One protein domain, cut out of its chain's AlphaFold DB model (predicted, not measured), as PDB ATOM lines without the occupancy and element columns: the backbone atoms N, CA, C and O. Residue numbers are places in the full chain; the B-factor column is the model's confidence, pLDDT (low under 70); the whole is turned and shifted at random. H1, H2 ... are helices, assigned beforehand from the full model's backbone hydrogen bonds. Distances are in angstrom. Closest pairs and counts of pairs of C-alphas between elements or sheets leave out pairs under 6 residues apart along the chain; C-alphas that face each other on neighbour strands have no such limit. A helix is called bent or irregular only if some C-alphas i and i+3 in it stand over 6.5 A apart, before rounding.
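AT A GLANCE: This is residues 10 to 70 of the 74 residues of an uncharacterized protein of Glutamicibacter creatinolyticus (UniProt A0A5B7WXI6). Two separate helices stand at the two ends of a long winding link, with no common core: H1 runs roughly along the longest axis, and H2 slants across the other end of it. The link, residues 27 to 48, swings out to one side before it reaches H2. The printed part has 61 residues with two named helices, H1 then H2, and no named strand; the class is all helix. It is extended, with a radius of gyration of the C-alphas of 19.6 A, and its C-alphas span 59 by 29 by 26 A, a rod in outline.

HOW THE PARTS SIT: H1, residues 10 to 26, comes first and has a kink of 37 degrees near residue 20. It is only just irregular, with C-alphas 20 and 23 6.6 A apart. A long link of 22 residues joins it to H2, residues 49 to 68. H2 has a kink of 28 degrees near residue 56 and is only just irregular, with C-alphas 54 and 57 6.8 A apart. H1 and H2 are apart. Residues 10 to 41, 45 to 50 and 56 to 70 stand free. Of the O i to N i+4 pairs, 11 of 13 in H1 and 11 of 16 in H2 are within hydrogen-bond range.

IN THESE COORDINATES: H1 begins at C-alpha 10 (66.765, 47.552, 126.259) and is 23.3 A long from first to last C-alpha. H2 begins at C-alpha 49 (23.278, 51.604, 113.415) and ends at C-alpha 68 (23.299, 47.484, 83.700), 30.0 A away.

THE WHOLE: The C-alphas of Gly 10 and Gln 68, the two farthest apart, are 60.8 A apart. The printed part has no cut. The mean pLDDT of the printed part is 76.8; residues 27 to 31 and 57 to 70 are under 70.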
ATOM      1  N   GLY A  10      68.226  47.447 126.176       71.19
ATOM      2  CA  GLY A  10      66.765  47.552 126.259       71.19
ATOM      3  C   GLY A  10      66.212  48.793 125.561       71.19
ATOM      4  O   GLY A  10      65.413  48.653 124.650       71.19
ATOM      5  N   SER A  11      66.735  49.986 125.872       76.62
ATOM      6  CA  SER A  11      66.240  51.232 125.269       76.62
ATOM      7  C   SER A  11      66.418  51.281 123.749       76.62
ATOM      8  O   SER A  11      65.483  51.605 123.034       76.62
ATOM      9  N   ASN A  12      67.591  50.891 123.237       80.00
ATOM     10  CA  ASN A  12      67.855  50.902 121.794       80.00
ATOM     11  C   ASN A  12      67.026  49.856 121.037       80.00
ATOM     12  O   ASN A  12      66.701  50.064 119.871       80.00
ATOM     13  N   LEU A  13      66.742  48.712 121.669       84.50
ATOM     14  CA  LEU A  13      65.885  47.679 121.094       84.50
ATOM     15  C   LEU A  13      64.424  48.136 121.087       84.50
ATOM     16  O   LEU A  13      63.744  47.957 120.084       84.50
ATOM     17  N   ASP A  14      63.966  48.769 122.166       83.44
ATOM     18  CA  ASP A  14      62.630  49.352 122.252       83.44
ATOM     19  C   ASP A  14      62.441  50.454 121.199       83.44
ATOM     20  O   ASP A  14      61.413  50.480 120.523       83.44
ATOM     21  N   ASP A  15      63.451  51.304 120.985       86.19
ATOM     22  CA  ASP A  15      63.445  52.335 119.942       86.19
ATOM     23  C   ASP A  15      63.337  51.727 118.532       86.19
ATOM     24  O   ASP A  15      62.574  52.222 117.701       86.19
ATOM     25  N   GLN A  16      64.048  50.625 118.267       87.00
ATOM     26  CA  GLN A  16      63.970  49.902 116.989       87.00
ATOM     27  C   GLN A  16      62.595  49.263 116.785       87.00
ATOM     28  O   GLN A  16      61.957  49.493 115.760       87.00
ATOM     29  N   MET A  17      62.094  48.536 117.785       88.12
ATOM     30  CA  MET A  17      60.768  47.912 117.717       88.12
ATOM     31  C   MET A  17      59.661  48.958 117.539       88.12
ATOM     32  O   MET A  17      58.701  48.741 116.793       88.12
ATOM     33  N   LYS A  18      59.798  50.115 118.196       87.69
ATOM     34  CA  LYS A  18      58.893  51.254 118.041       87.69
ATOM     35  C   LYS A  18      58.934  51.786 116.614       87.69
ATOM     36  O   LYS A  18      57.877  51.931 116.015       87.69
ATOM     37  N   GLN A  19      60.120  52.005 116.049       85.62
ATOM     38  CA  GLN A  19      60.276  52.496 114.679       85.62
ATOM     39  C   GLN A  19      59.658  51.548 113.637       85.62
ATOM     40  O   GLN A  19      59.022  52.009 112.690       85.62
ATOM     41  N   GLU A  20      59.802  50.233 113.820       86.19
ATOM     42  CA  GLU A  20      59.193  49.227 112.938       86.19
ATOM     43  C   GLU A  20      57.661  49.205 113.058       86.19
ATOM     44  O   GLU A  20      56.948  49.103 112.058       86.19
ATOM     45  N   THR A  21      57.141  49.353 114.278       86.94
ATOM     46  CA  THR A  21      55.700  49.259 114.559       86.94
ATOM     47  C   THR A  21      54.951  50.568 114.275       86.94
ATOM     48  O   THR A  21      53.772  50.551 113.920       86.94
ATOM     49  N   GLU A  22      55.617  51.720 114.379       84.25
ATOM     50  CA  GLU A  22      55.014  53.051 114.222       84.25
ATOM     51  C   GLU A  22      54.300  53.229 112.878       84.25
ATOM     52  O   GLU A  22      53.205  53.791 112.835       84.25
ATOM     53  N   GLY A  23      54.873  52.710 111.786       78.50
ATOM     54  CA  GLY A  23      54.259  52.783 110.457       78.50
ATOM     55  C   GLY A  23      52.974  51.958 110.325       78.50
ATOM     56  O   GLY A  23      52.080  52.337 109.570       78.50
ATOM     57  N   MET A  24      52.863  50.859 111.076       80.31
ATOM     58  CA  MET A  24      51.671  50.005 111.090       80.31
ATOM     59  C   MET A  24      50.553  50.630 111.926       80.31
ATOM     60  O   MET A  24      49.398  50.600 111.520       80.31
ATOM     61  N   VAL A  25      50.899  51.237 113.067       79.56
ATOM     62  CA  VAL A  25      49.931  51.881 113.970       79.56
ATOM     63  C   VAL A  25      49.394  53.182 113.386       79.56
ATOM     64  O   VAL A  25      48.202  53.457 113.479       79.56
ATOM     65  N   LYS A  26      50.265  54.005 112.791       77.50
ATOM     66  CA  LYS A  26      49.871  55.324 112.285       77.50
ATOM     67  C   LYS A  26      49.064  55.244 110.986       77.50
ATOM     68  O   LYS A  26      48.353  56.190 110.660       77.50
ATOM     69  N   GLY A  27      49.160  54.118 110.275       69.75
ATOM     70  CA  GLY A  27      48.564  53.932 108.960       69.75
ATOM     71  C   GLY A  27      49.213  54.834 107.905       69.75
ATOM     72  O   GLY A  27      49.702  55.930 108.181       69.75
ATOM     73  N   LYS A  28      49.224  54.386 106.648       66.00
ATOM     74  CA  LYS A  28      49.550  55.265 105.519       66.00
ATOM     75  C   LYS A  28      48.292  56.036 105.143       66.00
ATOM     76  O   LYS A  28      47.588  55.641 104.220       66.00
ATOM     77  N   GLN A  29      47.989  57.101 105.877       63.91
ATOM     78  CA  GLN A  29      47.042  58.082 105.359       63.91
ATOM     79  C   GLN A  29      47.711  58.749 104.143       63.91
ATOM     80  O   GLN A  29      48.872  59.160 104.259       63.91
ATOM     81  N   PRO A  30      47.069  58.774 102.960       66.94
ATOM     82  CA  PRO A  30      47.594  59.512 101.815       66.94
ATOM     83  C   PRO A  30      47.784  60.986 102.192       66.94
ATOM     84  O   PRO A  30      47.134  61.462 103.123       66.94
ATOM     85  N   ASP A  31      48.688  61.686 101.490       67.62
ATOM     86  CA  ASP A  31      48.976  63.108 101.724       67.62
ATOM     87  C   ASP A  31      47.664  63.876 101.914       67.62
ATOM     88  O   ASP A  31      46.826  63.929 101.010       67.62
ATOM     89  N   HIS A  32      47.458  64.386 103.130       70.94
ATOM     90  CA  HIS A  32      46.217  65.041 103.513       70.94
ATOM     91  C   HIS A  32      45.961  66.212 102.555       70.94
ATOM     92  O   HIS A  32      46.733  67.172 102.511       70.94
ATOM     93  N   VAL A  33      44.892  66.127 101.761       79.50
ATOM     94  CA  VAL A  33      44.431  67.243 100.928       79.50
ATOM     95  C   VAL A  33      43.802  68.324 101.809       79.50
ATOM     96  O   VAL A  33      43.477  68.087 102.971       79.50
ATOM     97  N   GLU A  34      43.628  69.531 101.265       80.88
ATOM     98  CA  GLU A  34      42.903  70.598 101.966       80.88
ATOM     99  C   GLU A  34      41.553  70.071 102.485       80.88
ATOM    100  O   GLU A  34      40.835  69.409 101.739       80.88
ATOM    101  N   ALA A  35      41.188  70.379 103.736       75.69
ATOM    102  CA  ALA A  35      40.048  69.752 104.422       75.69
ATOM    103  C   ALA A  35      38.719  69.838 103.646       75.69
ATOM    104  O   ALA A  35      37.926  68.909 103.674       75.69
ATOM    105  N   HIS A  36      38.500  70.923 102.895       80.06
ATOM    106  CA  HIS A  36      37.299  71.107 102.069       80.06
ATOM    107  C   HIS A  36      37.251  70.211 100.818       80.06
ATOM    108  O   HIS A  36      36.237  70.177 100.128       80.06
ATOM    109  N   ARG A  37      38.356  69.537 100.486       83.44
ATOM    110  CA  ARG A  37      38.475  68.563  99.393       83.44
ATOM    111  C   ARG A  37      38.593  67.130  99.898       83.44
ATOM    112  O   ARG A  37      38.625  66.217  99.078       83.44
ATOM    113  N   GLN A  38      38.719  66.931 101.209       82.56
ATOM    114  CA  GLN A  38      38.794  65.601 101.786       82.56
ATOM    115  C   GLN A  38      37.395  64.985 101.775       82.56
ATOM    116  O   GLN A  38      36.465  65.542 102.356       82.56
ATOM    117  N   THR A  39      37.251  63.843 101.106       82.50
ATOM    118  CA  THR A  39      36.020  63.051 101.163       82.50
ATOM    119  C   THR A  39      35.793  62.575 102.595       82.50
ATOM    120  O   THR A  39      36.740  62.163 103.271       82.50
ATOM    121  N   GLU A  40      34.545  62.639 103.055       83.38
ATOM    122  CA  GLU A  40      34.164  62.091 104.356       83.38
ATOM    123  C   GLU A  40      34.470  60.581 104.420       83.38
ATOM    124  O   GLU A  40      34.386  59.894 103.394       83.38
ATOM    125  N   PRO A  41      34.884  60.056 105.591       81.31
ATOM    126  CA  PRO A  41      35.136  58.629 105.752       81.31
ATOM    127  C   PRO A  41      33.853  57.832 105.507       81.31
ATOM    128  O   PRO A  41      32.761  58.261 105.880       81.31
ATOM    129  N   PHE A  42      33.993  56.669 104.870       86.56
ATOM    130  CA  PHE A  42      32.862  55.768 104.681       86.56
ATOM    131  C   PHE A  42      32.485  55.134 106.028       86.56
ATOM    132  O   PHE A  42      33.410  54.747 106.748       86.56
ATOM    133  N   PRO A  43      31.187  55.018 106.364       90.31
ATOM    134  CA  PRO A  43      30.770  54.395 107.616       90.31
ATOM    135  C   PRO A  43      31.285  52.962 107.759       90.31
ATOM    136  O   PRO A  43      31.318  52.207 106.782       90.31
ATOM    137  N   ASP A  44      31.683  52.588 108.973       86.88
ATOM    138  CA  ASP A  44      32.177  51.256 109.317       86.88
ATOM    139  C   ASP A  44      31.432  50.647 110.514       86.88
ATOM    140  O   ASP A  44      30.575  51.271 111.138       86.88
ATOM    141  N   ASP A  45      31.718  49.384 110.837       87.81
ATOM    142  CA  ASP A  45      31.020  48.640 111.899       87.81
ATOM    143  C   ASP A  45      31.164  49.266 113.307       87.81
ATOM    144  O   ASP A  45      30.510  48.825 114.256       87.81
ATOM    145  N   THR A  46      32.022  50.277 113.463       92.62
ATOM    146  CA  THR A  46      32.194  51.062 114.692       92.62
ATOM    147  C   THR A  46      31.162  52.191 114.807       92.62
ATOM    148  O   THR A  46      30.961  52.723 115.904       92.62
ATOM    149  N   ASP A  47      30.501  52.563 113.711       89.62
ATOM    150  CA  ASP A  47      29.511  53.633 113.672       89.62
ATOM    151  C   ASP A  47      28.127  53.197 114.204       89.62
ATOM    152  O   ASP A  47      27.783  52.007 114.227       89.62
ATOM    153  N   PRO A  48      27.283  54.148 114.659       93.69
ATOM    154  CA  PRO A  48      25.920  53.850 115.090       93.69
ATOM    155  C   PRO A  48      25.078  53.200 113.984       93.69
ATOM    156  O   PRO A  48      25.177  53.570 112.819       93.69
ATOM    157  N   GLN A  49      24.160  52.304 114.366       89.25
ATOM    158  CA  GLN A  49      23.278  51.604 113.415       89.25
ATOM    159  C   GLN A  49      22.455  52.561 112.539       89.25
ATOM    160  O   GLN A  49      22.321  52.322 111.350       89.25
ATOM    161  N   GLU A  50      22.017  53.700 113.084       88.69
ATOM    162  CA  GLU A  50      21.311  54.736 112.311       88.69
ATOM    163  C   GLU A  50      22.132  55.254 111.113       88.69
ATOM    164  O   GLU A  50      21.572  55.554 110.060       88.69
ATOM    165  N   VAL A  51      23.461  55.337 111.252       88.62
ATOM    166  CA  VAL A  51      24.368  55.769 110.175       88.62
ATOM    167  C   VAL A  51      24.478  54.687 109.102       88.62
ATOM    168  O   VAL A  51      24.479  54.999 107.913       88.62
ATOM    169  N   GLN A  52      24.513  53.421 109.517       87.44
ATOM    170  CA  GLN A  52      24.557  52.273 108.612       87.44
ATOM    171  C   GLN A  52      23.259  52.144 107.804       87.44
ATOM    172  O   GLN A  52      23.296  52.072 106.573       87.44
ATOM    173  N   ASP A  53      22.113  52.240 108.484       87.12
ATOM    174  CA  ASP A  53      20.774  52.196 107.884       87.12
ATOM    175  C   ASP A  53      20.569  53.316 106.849       87.12
ATOM    176  O   ASP A  53      19.855  53.154 105.857       87.12
ATOM    177  N   ALA A  54      21.201  54.476 107.056       85.19
ATOM    178  CA  ALA A  54      21.126  55.600 106.129       85.19
ATOM    179  C   ALA A  54      21.905  55.361 104.819       85.19
ATOM    180  O   ALA A  54      21.552  55.942 103.788       85.19
ATOM    181  N   VAL A  55      22.944  54.514 104.832       83.44
ATOM    182  CA  VAL A  55      23.815  54.248 103.672       83.44
ATOM    183  C   VAL A  55      23.400  53.004 102.879       83.44
ATOM    184  O   VAL A  55      23.514  53.012 101.648       83.44
ATOM    185  N   GLU A  56      22.851  51.972 103.528       73.06
ATOM    186  CA  GLU A  56      22.328  50.763 102.864       73.06
ATOM    187  C   GLU A  56      21.438  51.028 101.628       73.06
ATOM    188  O   GLU A  56      21.709  50.445 100.569       73.06
ATOM    189  N   PRO A  57      20.430  51.928 101.660       68.81
ATOM    190  CA  PRO A  57      19.556  52.141 100.506       68.81
ATOM    191  C   PRO A  57      20.283  52.741  99.293       68.81
ATOM    192  O   PRO A  57      19.804  52.594  98.167       68.81
ATOM    193  N   VAL A  58      21.425  53.411  99.493       63.97
ATOM    194  CA  VAL A  58      22.264  53.977  98.422       63.97
ATOM    195  C   VAL A  58      23.225  52.924  97.864       63.97
ATOM    196  O   VAL A  58      23.414  52.851  96.647       63.97
ATOM    197  N   ALA A  59      23.793  52.070  98.719       62.94
ATOM    198  CA  ALA A  59      24.695  50.996  98.303       62.94
ATOM    199  C   ALA A  59      24.001  49.985  97.369       62.94
ATOM    200  O   ALA A  59      24.551  49.627  96.325       62.94
ATOM    201  N   GLU A  60      22.758  49.593  97.678       60.31
ATOM    202  CA  GLU A  60      21.976  48.687  96.825       60.31
ATOM    203  C   GLU A  60      21.624  49.289  95.455       60.31
ATOM    204  O   GLU A  60      21.526  48.565  94.459       60.31
ATOM    205  N   GLN A  61      21.417  50.606  95.381       58.94
ATOM    206  CA  GLN A  61      21.096  51.297  94.129       58.94
ATOM    207  C   GLN A  61      22.319  51.409  93.214       58.94
ATOM    208  O   GLN A  61      22.199  51.174  92.011       58.94
ATOM    209  N   ASN A  62      23.500  51.673  93.779       61.41
ATOM    210  CA  ASN A  62      24.754  51.705  93.024       61.41
ATOM    211  C   ASN A  62      25.122  50.316  92.475       61.41
ATOM    212  O   ASN A  62      25.425  50.187  91.290       61.41
ATOM    213  N   ALA A  63      24.965  49.252  93.274       60.69
ATOM    214  CA  ALA A  63      25.217  47.878  92.828       60.69
ATOM    215  C   ALA A  63      24.322  47.436  91.648       60.69
ATOM    216  O   ALA A  63      24.737  46.630  90.813       60.69
ATOM    217  N   ARG A  64      23.096  47.972  91.543       58.59
ATOM    218  CA  ARG A  64      22.188  47.722  90.406       58.59
ATOM    219  C   ARG A  64      22.563  48.538  89.163       58.59
ATOM    220  O   ARG A  64      22.349  48.059  88.051       58.59
ATOM    221  N   GLY A  65      23.129  49.733  89.339       58.53
ATOM    222  CA  GLY A  65      23.602  50.589  88.246       58.53
ATOM    223  C   GLY A  65      24.848  50.043  87.540       58.53
ATOM    224  O   GLY A  65      24.925  50.093  86.311       58.53
ATOM    225  N   ASP A  66      25.783  49.452  88.288       57.47
ATOM    226  CA  ASP A  66      26.994  48.811  87.744       57.47
ATOM    227  C   ASP A  66      26.706  47.524  86.946       57.47
ATOM    228  O   ASP A  66      27.452  47.169  86.032       57.47
ATOM    229  N   ALA A  67      25.604  46.830  87.249       58.00
ATOM    230  CA  ALA A  67      25.190  45.625  86.528       58.00
ATOM    231  C   ALA A  67      24.559  45.924  85.152       58.00
ATOM    232  O   ALA A  67      24.641  45.092  84.252       58.00
ATOM    233  N   GLN A  68      23.947  47.099  84.964       55.69
ATOM    234  CA  GLN A  68      23.299  47.484  83.700       55.69
ATOM    235  C   GLN A  68      24.284  48.052  82.666       55.69
ATOM    236  O   GLN A  68      24.070  47.898  81.469       55.69
ATOM    237  N   GLN A  69      25.405  48.636  83.101       55.56
ATOM    238  CA  GLN A  69      26.436  49.173  82.199       55.56
ATOM    239  C   GLN A  69      27.301  48.095  81.520       55.56
ATOM    240  O   GLN A  69      28.059  48.409  80.606       55.56
ATOM    241  N   GLN A  70      27.186  46.826  81.928       55.25
ATOM    242  CA  GLN A  70      27.934  45.707  81.338       55.25
ATOM    243  C   GLN A  70      27.205  45.023  80.161       55.25
ATOM    244  O   GLN A  70      27.813  44.187  79.498       55.25
TER     245      GLN A  70